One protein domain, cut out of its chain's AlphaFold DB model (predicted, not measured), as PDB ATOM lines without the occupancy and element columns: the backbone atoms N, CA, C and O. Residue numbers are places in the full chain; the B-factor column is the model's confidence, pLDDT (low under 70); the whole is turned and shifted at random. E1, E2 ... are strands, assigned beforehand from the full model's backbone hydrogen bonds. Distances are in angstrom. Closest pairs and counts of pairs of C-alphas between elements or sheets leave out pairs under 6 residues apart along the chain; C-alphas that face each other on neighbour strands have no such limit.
ATOM      1  N   VAL A   5     142.142 152.129 101.822       80.06
ATOM      2  CA  VAL A   5     140.763 152.039 101.356       80.06
ATOM      3  C   VAL A   5     140.757 151.597  99.902       80.06
ATOM      4  O   VAL A   5     141.243 152.301  99.018       80.06
ATOM      5  N   LEU A   6     140.166 150.438  99.630       78.44
ATOM      6  CA  LEU A   6     139.902 150.007  98.265       78.44
ATOM      7  C   LEU A   6     138.702 150.778  97.709       78.44
ATOM      8  O   LEU A   6     137.602 150.674  98.254       78.44
ATOM      9  N   LYS A   7     138.884 151.516  96.612       79.12
ATOM     10  CA  LYS A   7     137.772 152.172  95.910       79.12
ATOM     11  C   LYS A   7     137.778 151.800  94.438       79.12
ATOM     12  O   LYS A   7     138.827 151.556  93.843       79.12
ATOM     13  N   GLN A   8     136.585 151.759  93.858       74.56
ATOM     14  CA  GLN A   8     136.434 151.635  92.418       74.56
ATOM     15  C   GLN A   8     136.906 152.937  91.762       74.56
ATOM     16  O   GLN A   8     136.505 154.019  92.198       74.56
ATOM     17  N   ILE A   9     137.754 152.845  90.736       71.12
ATOM     18  CA  ILE A   9     138.177 154.030  89.984       71.12
ATOM     19  C   ILE A   9     136.957 154.519  89.203       71.12
ATOM     20  O   ILE A   9     136.369 153.767  88.424       71.12
ATOM     21  N   ALA A  10     136.543 155.764  89.437       61.88
ATOM     22  CA  ALA A  10     135.470 156.368  88.663       61.88
ATOM     23  C   ALA A  10     135.917 156.460  87.200       61.88
ATOM     24  O   ALA A  10     136.941 157.074  86.904       61.88
ATOM     25  N   SER A  11     135.154 155.861  86.288       57.75
ATOM     26  CA  SER A  11     135.424 155.896  84.850       57.75
ATOM     27  C   SER A  11     135.134 157.290  84.289       57.75
ATOM     28  O   SER A  11     134.219 157.434  83.499       57.75
ATOM     29  N   GLN A  12     135.805 158.354  84.722       57.16
ATOM     30  CA  GLN A  12     135.569 159.708  84.215       57.16
ATOM     31  C   GLN A  12     136.775 160.170  83.396       57.16
ATOM     32  O   GLN A  12     137.860 160.366  83.934       57.16
ATOM     33  N   ILE A  13     136.585 160.310  82.085       56.78
ATOM     34  CA  ILE A  13     137.558 160.903  81.167       56.78
ATOM     35  C   ILE A  13     137.313 162.407  81.145       56.78
ATOM     36  O   ILE A  13     136.184 162.846  80.919       56.78
ATOM     37  N   ASP A  14     138.373 163.183  81.347       51.50
ATOM     38  CA  ASP A  14     138.354 164.615  81.066       51.50
ATOM     39  C   ASP A  14     138.334 164.822  79.545       51.50
ATOM     40  O   ASP A  14     139.249 164.411  78.825       51.50
ATOM     41  N   VAL A  15     137.249 165.401  79.042       57.72
ATOM     42  CA  VAL A  15     137.064 165.736  77.634       57.72
ATOM     43  C   VAL A  15     136.991 167.247  77.515       57.72
ATOM     44  O   VAL A  15     135.928 167.860  77.598       57.72
ATOM     45  N   THR A  16     138.139 167.856  77.253       51.16
ATOM     46  CA  THR A  16     138.222 169.239  76.787       51.16
ATOM     47  C   THR A  16     138.082 169.291  75.269       51.16
ATOM     48  O   THR A  16     138.965 168.834  74.542       51.16
ATOM     49  N   THR A  17     136.999 169.890  74.763       61.56
ATOM     50  CA  THR A  17     136.951 170.344  73.366       61.56
ATOM     51  C   THR A  17     137.361 171.813  73.282       61.56
ATOM     52  O   THR A  17     137.104 172.590  74.195       61.56
ATOM     53  N   MET A  18     137.957 172.240  72.163       62.09
ATOM     54  CA  MET A  18     138.401 173.634  71.943       62.09
ATOM     55  C   MET A  18     137.280 174.692  72.053       62.09
ATOM     56  O   MET A  18     137.552 175.886  71.968       62.09
ATOM     57  N   LYS A  19     136.017 174.267  72.173       68.31
ATOM     58  CA  LYS A  19     134.835 175.129  72.293       68.31
ATOM     59  C   LYS A  19     134.247 175.149  73.704       68.31
ATOM     60  O   LYS A  19     133.302 175.902  73.929       68.31
ATOM     61  N   ASP A  20     134.755 174.327  74.618       61.62
ATOM     62  CA  ASP A  20     134.210 174.255  75.965       61.62
ATOM     63  C   ASP A  20     134.817 175.349  76.857       61.62
ATOM     64  O   ASP A  20     136.038 175.510  76.891       61.62
ATOM     65  N   PRO A  21     133.978 176.118  77.574       65.25
ATOM     66  CA  PRO A  21     134.448 177.135  78.510       65.25
ATOM     67  C   PRO A  21     135.008 176.537  79.811       65.25
ATOM     68  O   PRO A  21     135.721 177.234  80.526       65.25
ATOM     69  N   GLU A  22     134.703 175.270  80.116       63.88
ATOM     70  CA  GLU A  22     135.124 174.561  81.331       63.88
ATOM     71  C   GLU A  22     135.383 173.066  81.042       63.88
ATOM     72  O   GLU A  22     134.759 172.516  80.125       63.88
ATOM     73  N   PRO A  23     136.265 172.391  81.811       57.97
ATOM     74  CA  PRO A  23     136.520 170.953  81.681       57.97
ATOM     75  C   PRO A  23     135.249 170.125  81.898       57.97
ATOM     76  O   PRO A  23     134.477 170.386  82.826       57.97
ATOM     77  N   ARG A  24     135.020 169.111  81.056       62.47
ATOM     78  CA  ARG A  24     133.866 168.207  81.161       62.47
ATOM     79  C   ARG A  24     134.327 166.779  81.389       62.47
ATOM     80  O   ARG A  24     135.052 166.222  80.576       62.47
ATOM     81  N   PHE A  25     133.814 166.156  82.443       59.31
ATOM     82  CA  PHE A  25     134.090 164.759  82.764       59.31
ATOM     83  C   PHE A  25     132.988 163.859  82.201       59.31
ATOM     84  O   PHE A  25     131.830 163.951  82.614       59.31
ATOM     85  N   ILE A  26     133.331 162.999  81.244       61.31
ATOM     86  CA  ILE A  26     132.399 162.054  80.611       61.31
ATOM     87  C   ILE A  26     132.713 160.642  81.110       61.31
ATOM     88  O   ILE A  26     133.892 160.322  81.270       61.31
ATOM     89  N   PRO A  27     131.710 159.768  81.330       56.56
ATOM     90  CA  PRO A  27     131.959 158.359  81.580       56.56
ATOM     91  C   PRO A  27     132.818 157.741  80.463       56.56
ATOM     92  O   PRO A  27     132.352 157.581  79.337       56.56
ATOM     93  N   GLY A  28     134.078 157.441  80.753       55.81
ATOM     94  CA  GLY A  28     134.986 156.750  79.852       55.81
ATOM     95  C   GLY A  28     134.812 155.245  79.886       55.81
ATOM     96  O   GLY A  28     134.314 154.697  80.870       55.81
ATOM     97  N   GLU A  29     135.270 154.555  78.837       49.88
ATOM     98  CA  GLU A  29     135.489 153.114  78.946       49.88
ATOM     99  C   GLU A  29     136.498 152.874  80.067       49.88
ATOM    100  O   GLU A  29     137.657 153.270  79.985       49.88
ATOM    101  N   THR A  30     136.024 152.258  81.148       52.03
ATOM    102  CA  THR A  30     136.883 151.717  82.196       52.03
ATOM    103  C   THR A  30     137.914 150.837  81.516       52.03
ATOM    104  O   THR A  30     137.533 149.900  80.806       52.03
ATOM    105  N   ASP A  31     139.194 151.113  81.746       52.69
ATOM    106  CA  ASP A  31     140.238 150.168  81.398       52.69
ATOM    107  C   ASP A  31     139.870 148.863  82.113       52.69
ATOM    108  O   ASP A  31     139.895 148.776  83.346       52.69
ATOM    109  N   LYS A  32     139.400 147.861  81.357       52.44
ATOM    110  CA  LYS A  32     138.844 146.611  81.917       52.44
ATOM    111  C   LYS A  32     139.852 145.888  82.814       52.44
ATOM    112  O   LYS A  32     139.483 144.970  83.540       52.44
ATOM    113  N   GLN A  33     141.116 146.295  82.740       53.50
ATOM    114  CA  GLN A  33     142.240 145.755  83.476       53.50
ATOM    115  C   GLN A  33     142.453 146.379  84.863       53.50
ATOM    116  O   GLN A  33     143.331 145.893  85.570       53.50
ATOM    117  N   SER A  34     141.725 147.426  85.286       57.84
ATOM    118  CA  SER A  34     141.912 148.010  86.633       57.84
ATOM    119  C   SER A  34     140.669 148.709  87.203       57.84
ATOM    120  O   SER A  34     140.638 149.931  87.329       57.84
ATOM    121  N   PRO A  35     139.625 147.956  87.598       70.19
ATOM    122  CA  PRO A  35     138.415 148.541  88.175       70.19
ATOM    123  C   PRO A  35     138.630 149.151  89.569       70.19
ATOM    124  O   PRO A  35     137.800 149.939  90.011       70.19
ATOM    125  N   PHE A  36     139.722 148.823  90.266       76.19
ATOM    126  CA  PHE A  36     139.970 149.278  91.636       76.19
ATOM    127  C   PHE A  36     141.333 149.954  91.791       76.19
ATOM    128  O   PHE A  36     142.281 149.636  91.073       76.19
ATOM    129  N   ALA A  37     141.440 150.845  92.774       78.25
ATOM    130  CA  ALA A  37     142.702 151.366  93.279       78.25
ATOM    131  C   ALA A  37     142.701 151.459  94.804       78.25
ATOM    132  O   ALA A  37     141.643 151.512  95.443       78.25
ATOM    133  N   LEU A  38     143.901 151.454  95.380       81.88
ATOM    134  CA  LEU A  38     144.092 151.701  96.803       81.88
ATOM    135  C   LEU A  38     144.235 153.198  97.057       81.88
ATOM    136  O   LEU A  38     145.002 153.889  96.390       81.88
ATOM    137  N   TYR A  39     143.498 153.672  98.051       82.38
ATOM    138  CA  TYR A  39     143.500 155.048  98.512       82.38
ATOM    139  C   TYR A  39     143.949 155.105  99.966       82.38
ATOM    140  O   TYR A  39     143.735 154.167 100.735       82.38
ATOM    141  N   THR A  40     144.539 156.225 100.350       80.19
ATOM    142  CA  THR A  40     144.733 156.596 101.746       80.19
ATOM    143  C   THR A  40     143.386 156.905 102.409       80.19
ATOM    144  O   THR A  40     142.359 157.118 101.749       80.19
ATOM    145  N   ASP A  41     143.396 156.986 103.733       78.88
ATOM    146  CA  ASP A  41     142.296 157.502 104.548       78.88
ATOM    147  C   ASP A  41     141.914 158.949 104.185       78.88
ATOM    148  O   ASP A  41     140.730 159.287 104.160       78.88
ATOM    149  N   SER A  42     142.893 159.777 103.806       81.12
ATOM    150  CA  SER A  42     142.680 161.125 103.254       81.12
ATOM    151  C   SER A  42     142.014 161.133 101.870       81.12
ATOM    152  O   SER A  42     141.616 162.192 101.384       81.12
ATOM    153  N   GLY A  43     141.834 159.966 101.244       77.19
ATOM    154  CA  GLY A  43     141.199 159.826  99.938       77.19
ATOM    155  C   GLY A  43     142.135 160.064  98.757       77.19
ATOM    156  O   GLY A  43     141.652 160.190  97.634       77.19
ATOM    157  N   GLU A  44     143.446 160.084  98.986       79.94
ATOM    158  CA  GLU A  44     144.460 160.194  97.940       79.94
ATOM    159  C   GLU A  44     144.759 158.806  97.372       79.94
ATOM    160  O   GLU A  44     144.920 157.843  98.115       79.94
ATOM    161  N   MET A  45     144.805 158.672  96.046       77.19
ATOM    162  CA  MET A  45     145.175 157.399  95.420       77.19
ATOM    163  C   MET A  45     146.658 157.116  95.672       77.19
ATOM    164  O   MET A  45     147.487 158.014  95.509       77.19
ATOM    165  N   LEU A  46     147.007 155.876  96.023       78.44
ATOM    166  CA  LEU A  46     148.408 155.496  96.155       78.44
ATOM    167  C   LEU A  46     149.131 155.644  94.804       78.44
ATOM    168  O   LEU A  46     148.630 155.167  93.778       78.44
ATOM    169  N   PRO A  47     150.309 156.292  94.783       75.50
ATOM    170  CA  PRO A  47     151.042 156.526  93.551       75.50
ATOM    171  C   PRO A  47     151.586 155.216  92.972       75.50
ATOM    172  O   PRO A  47     151.701 154.201  93.657       75.50
ATOM    173  N   CYS A  48     151.961 155.265  91.693       76.31
ATOM    174  CA  CYS A  48     152.666 154.188  90.995       76.31
ATOM    175  C   CYS A  48     151.893 152.863  90.867       76.31
ATOM    176  O   CYS A  48     152.502 151.833  90.578       76.31
ATOM    177  N   GLN A  49     150.571 152.867  91.047       77.31
ATOM    178  CA  GLN A  49     149.741 151.694  90.792       77.31
ATOM    179  C   GLN A  49     149.709 151.375  89.288       77.31
ATOM    180  O   GLN A  49     149.393 152.235  88.471       77.31
ATOM    181  N   VAL A  50     150.036 150.134  88.932       77.38
ATOM    182  CA  VAL A  50     150.143 149.657  87.544       77.38
ATOM    183  C   VAL A  50     148.917 148.856  87.140       77.38
ATOM    184  O   VAL A  50     148.403 149.031  86.042       77.38
ATOM    185  N   SER A  51     148.462 147.952  88.008       77.88
ATOM    186  CA  SER A  51     147.311 147.108  87.709       77.88
ATOM    187  C   SER A  51     146.613 146.607  88.964       77.88
ATOM    188  O   SER A  51     147.214 146.501  90.039       77.88
ATOM    189  N   THR A  52     145.333 146.268  88.805       75.94
ATOM    190  CA  THR A  52     144.552 145.555  89.811       75.94
ATOM    191  C   THR A  52     143.866 144.333  89.231       75.94
ATOM    192  O   THR A  52     143.253 144.376  88.169       75.94
ATOM    193  N   ALA A  53     143.954 143.221  89.957       79.12
ATOM    194  CA  ALA A  53     143.262 141.986  89.627       79.12
ATOM    195  C   ALA A  53     142.425 141.549  90.827       79.12
ATOM    196  O   ALA A  53     142.945 141.418  91.934       79.12
ATOM    197  N   LEU A  54     141.134 141.323  90.593       78.81
ATOM    198  CA  LEU A  54     140.214 140.767  91.575       78.81
ATOM    199  C   LEU A  54     139.811 139.370  91.113       78.81
ATOM    200  O   LEU A  54     139.215 139.219  90.046       78.81
ATOM    201  N   VAL A  55     140.131 138.361  91.914       80.75
ATOM    202  CA  VAL A  55     139.699 136.980  91.690       80.75
ATOM    203  C   VAL A  55     138.719 136.615  92.792       80.75
ATOM    204  O   VAL A  55     139.024 136.753  93.975       80.75
ATOM    205  N   SER A  56     137.522 136.183  92.410       78.06
ATOM    206  CA  SER A  56     136.499 135.723  93.347       78.06
ATOM    207  C   SER A  56     135.970 134.370  92.897       78.06
ATOM    208  O   SER A  56     135.297 134.284  91.869       78.06
ATOM    209  N   ASP A  57     136.236 133.338  93.690       79.25
ATOM    210  CA  ASP A  57     135.688 132.004  93.471       79.25
ATOM    211  C   ASP A  57     134.400 131.814  94.279       79.25
ATOM    212  O   ASP A  57     134.240 132.351  95.380       79.25
ATOM    213  N   ALA A  58     133.458 131.035  93.742       70.94
ATOM    214  CA  ALA A  58     132.193 130.767  94.416       70.94
ATOM    215  C   ALA A  58     132.432 130.045  95.756       70.94
ATOM    216  O   ALA A  58     132.913 128.915  95.789       70.94
ATOM    217  N   GLY A  59     132.078 130.709  96.861       78.56
ATOM    218  CA  GLY A  59     132.260 130.196  98.224       78.56
ATOM    219  C   GLY A  59     133.637 130.470  98.845       78.56
ATOM    220  O   GLY A  59     133.870 130.041  99.972       78.56
ATOM    221  N   GLY A  60     134.529 131.177  98.141       77.94
ATOM    222  CA  GLY A  60     135.854 131.567  98.628       77.94
ATOM    223  C   GLY A  60     135.951 133.032  99.063       77.94
ATOM    224  O   GLY A  60     135.005 133.813  98.948       77.94
ATOM    225  N   PHE A  61     137.131 133.412  99.554       77.19
ATOM    226  CA  PHE A  61     137.474 134.815  99.779       77.19
ATOM    227  C   PHE A  61     137.831 135.484  98.451       77.19
ATOM    228  O   PHE A  61     138.504 134.889  97.612       77.19
ATOM    229  N   ALA A  62     137.413 136.736  98.277       77.56
ATOM    230  CA  ALA A  62     137.878 137.539  97.159       77.56
ATOM    231  C   ALA A  62     139.358 137.898  97.368       77.56
ATOM    232  O   ALA A  62     139.727 138.467  98.398       77.56
ATOM    233  N   GLN A  63     140.196 137.571  96.389       80.94
ATOM    234  CA  GLN A  63     141.606 137.925  96.374       80.94
ATOM    235  C   GLN A  63     141.812 139.149  95.487       80.94
ATOM    236  O   GLN A  63     141.570 139.107  94.281       80.94
ATOM    237  N   LEU A  64     142.293 140.232  96.091       78.50
ATOM    238  CA  LEU A  64     142.720 141.427  95.380       78.50
ATOM    239  C   LEU A  64     144.247 141.465  95.309       78.50
ATOM    240  O   LEU A  64     144.924 141.457  96.337       78.50
ATOM    241  N   THR A  65     144.770 141.595  94.097       82.50
ATOM    242  CA  THR A  65     146.182 141.866  93.834       82.50
ATOM    243  C   THR A  65     146.314 143.268  93.262       82.50
ATOM    244  O   THR A  65     145.666 143.594  92.269       82.50
ATOM    245  N   VAL A  66     147.175 144.082  93.872       79.69
ATOM    246  CA  VAL A  66     147.518 145.426  93.395       79.69
ATOM    247  C   VAL A  66     149.010 145.464  93.113       79.69
ATOM    248  O   VAL A  66     149.816 145.154  93.991       79.69
ATOM    249  N   VAL A  67     149.378 145.804  91.882       80.56
ATOM    250  CA  VAL A  67     150.777 145.894  91.455       80.56
ATOM    251  C   VAL A  67     151.189 147.354  91.446       80.56
ATOM    252  O   VAL A  67     150.504 148.186  90.856       80.56
ATOM    253  N   PHE A  68     152.329 147.646  92.063       80.38
ATOM    254  CA  PHE A  68     152.939 148.968  92.057       80.38
ATOM    255  C   PHE A  68     154.310 148.916  91.393       80.38
ATOM    256  O   PHE A  68     155.071 147.969  91.604       80.38
ATOM    257  N   THR A  69     154.655 149.961  90.647       77.81
ATOM    258  CA  THR A  69     156.049 150.223  90.290       77.81
ATOM    259  C   THR A  69     156.727 150.854  91.494       77.81
ATOM    260  O   THR A  69     156.315 151.910  91.961       77.81
TER     261      THR A  69
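What this domain is: This is residues 5 to 69 of the 82 residues of an uncharacterized protein of Pseudomonas baltica (UniProt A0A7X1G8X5). Three small two-stranded ladders are strung out along an elongated, loose model: E1 and E4 pair in the middle, the hairpin E2 and E3 forms an arm at one end, and the hairpin E5 and E6 reaches out at the other. The tip of the arm, residues 17 to 22, sticks out and stands free. The printed part has 65 residues with six named strands, E1 to E6 in chain order, and no named helix; the class is all strand, with under half of the residues in named elements. The three sheets are E1 - E4, E2 - E3 and E5 - E6, each antiparallel. The radius of gyration of the C-alphas is 15.2 A, and the spans are 51 by 26 by 21 A.

Where its parts are: E1, residues 5 to 8, begins at C-alpha 5 (140.763, 152.039, 101.356) and is 9.9 A long. E2, residues 12 to 15, is 9.0 A long, and E3, residues 24 to 27, 10.0 A. E4, residues 36 to 40, is 13.4 A long. E5, residues 49 to 55, is 17.8 A long. E6, residues 63 to 68, is 16.4 A long and ends at C-alpha 68 (152.939, 148.968, 92.057).

How they stand to each other: E1 and E4 are antiparallel at 144 degrees, with N 5 and O 39 at 2.8 A. In the hairpin E2 and E3, at 137 degrees, N 13 and O 26 are 2.8 A apart. E2 and E4 are apart. The closest C-alphas of E4 and E5, Phe 36 and Thr 52, are 6.2 A apart. In the hairpin E5 and E6, at 168 degrees, N 55 and O 63 are 2.9 A apart.

The domain as a whole: The farthest C-alphas, of Lys 19 and Gly 59, are 51.9 A apart. The printed part has no cut and no long link. Residues 10 to 34 have pLDDT under 70.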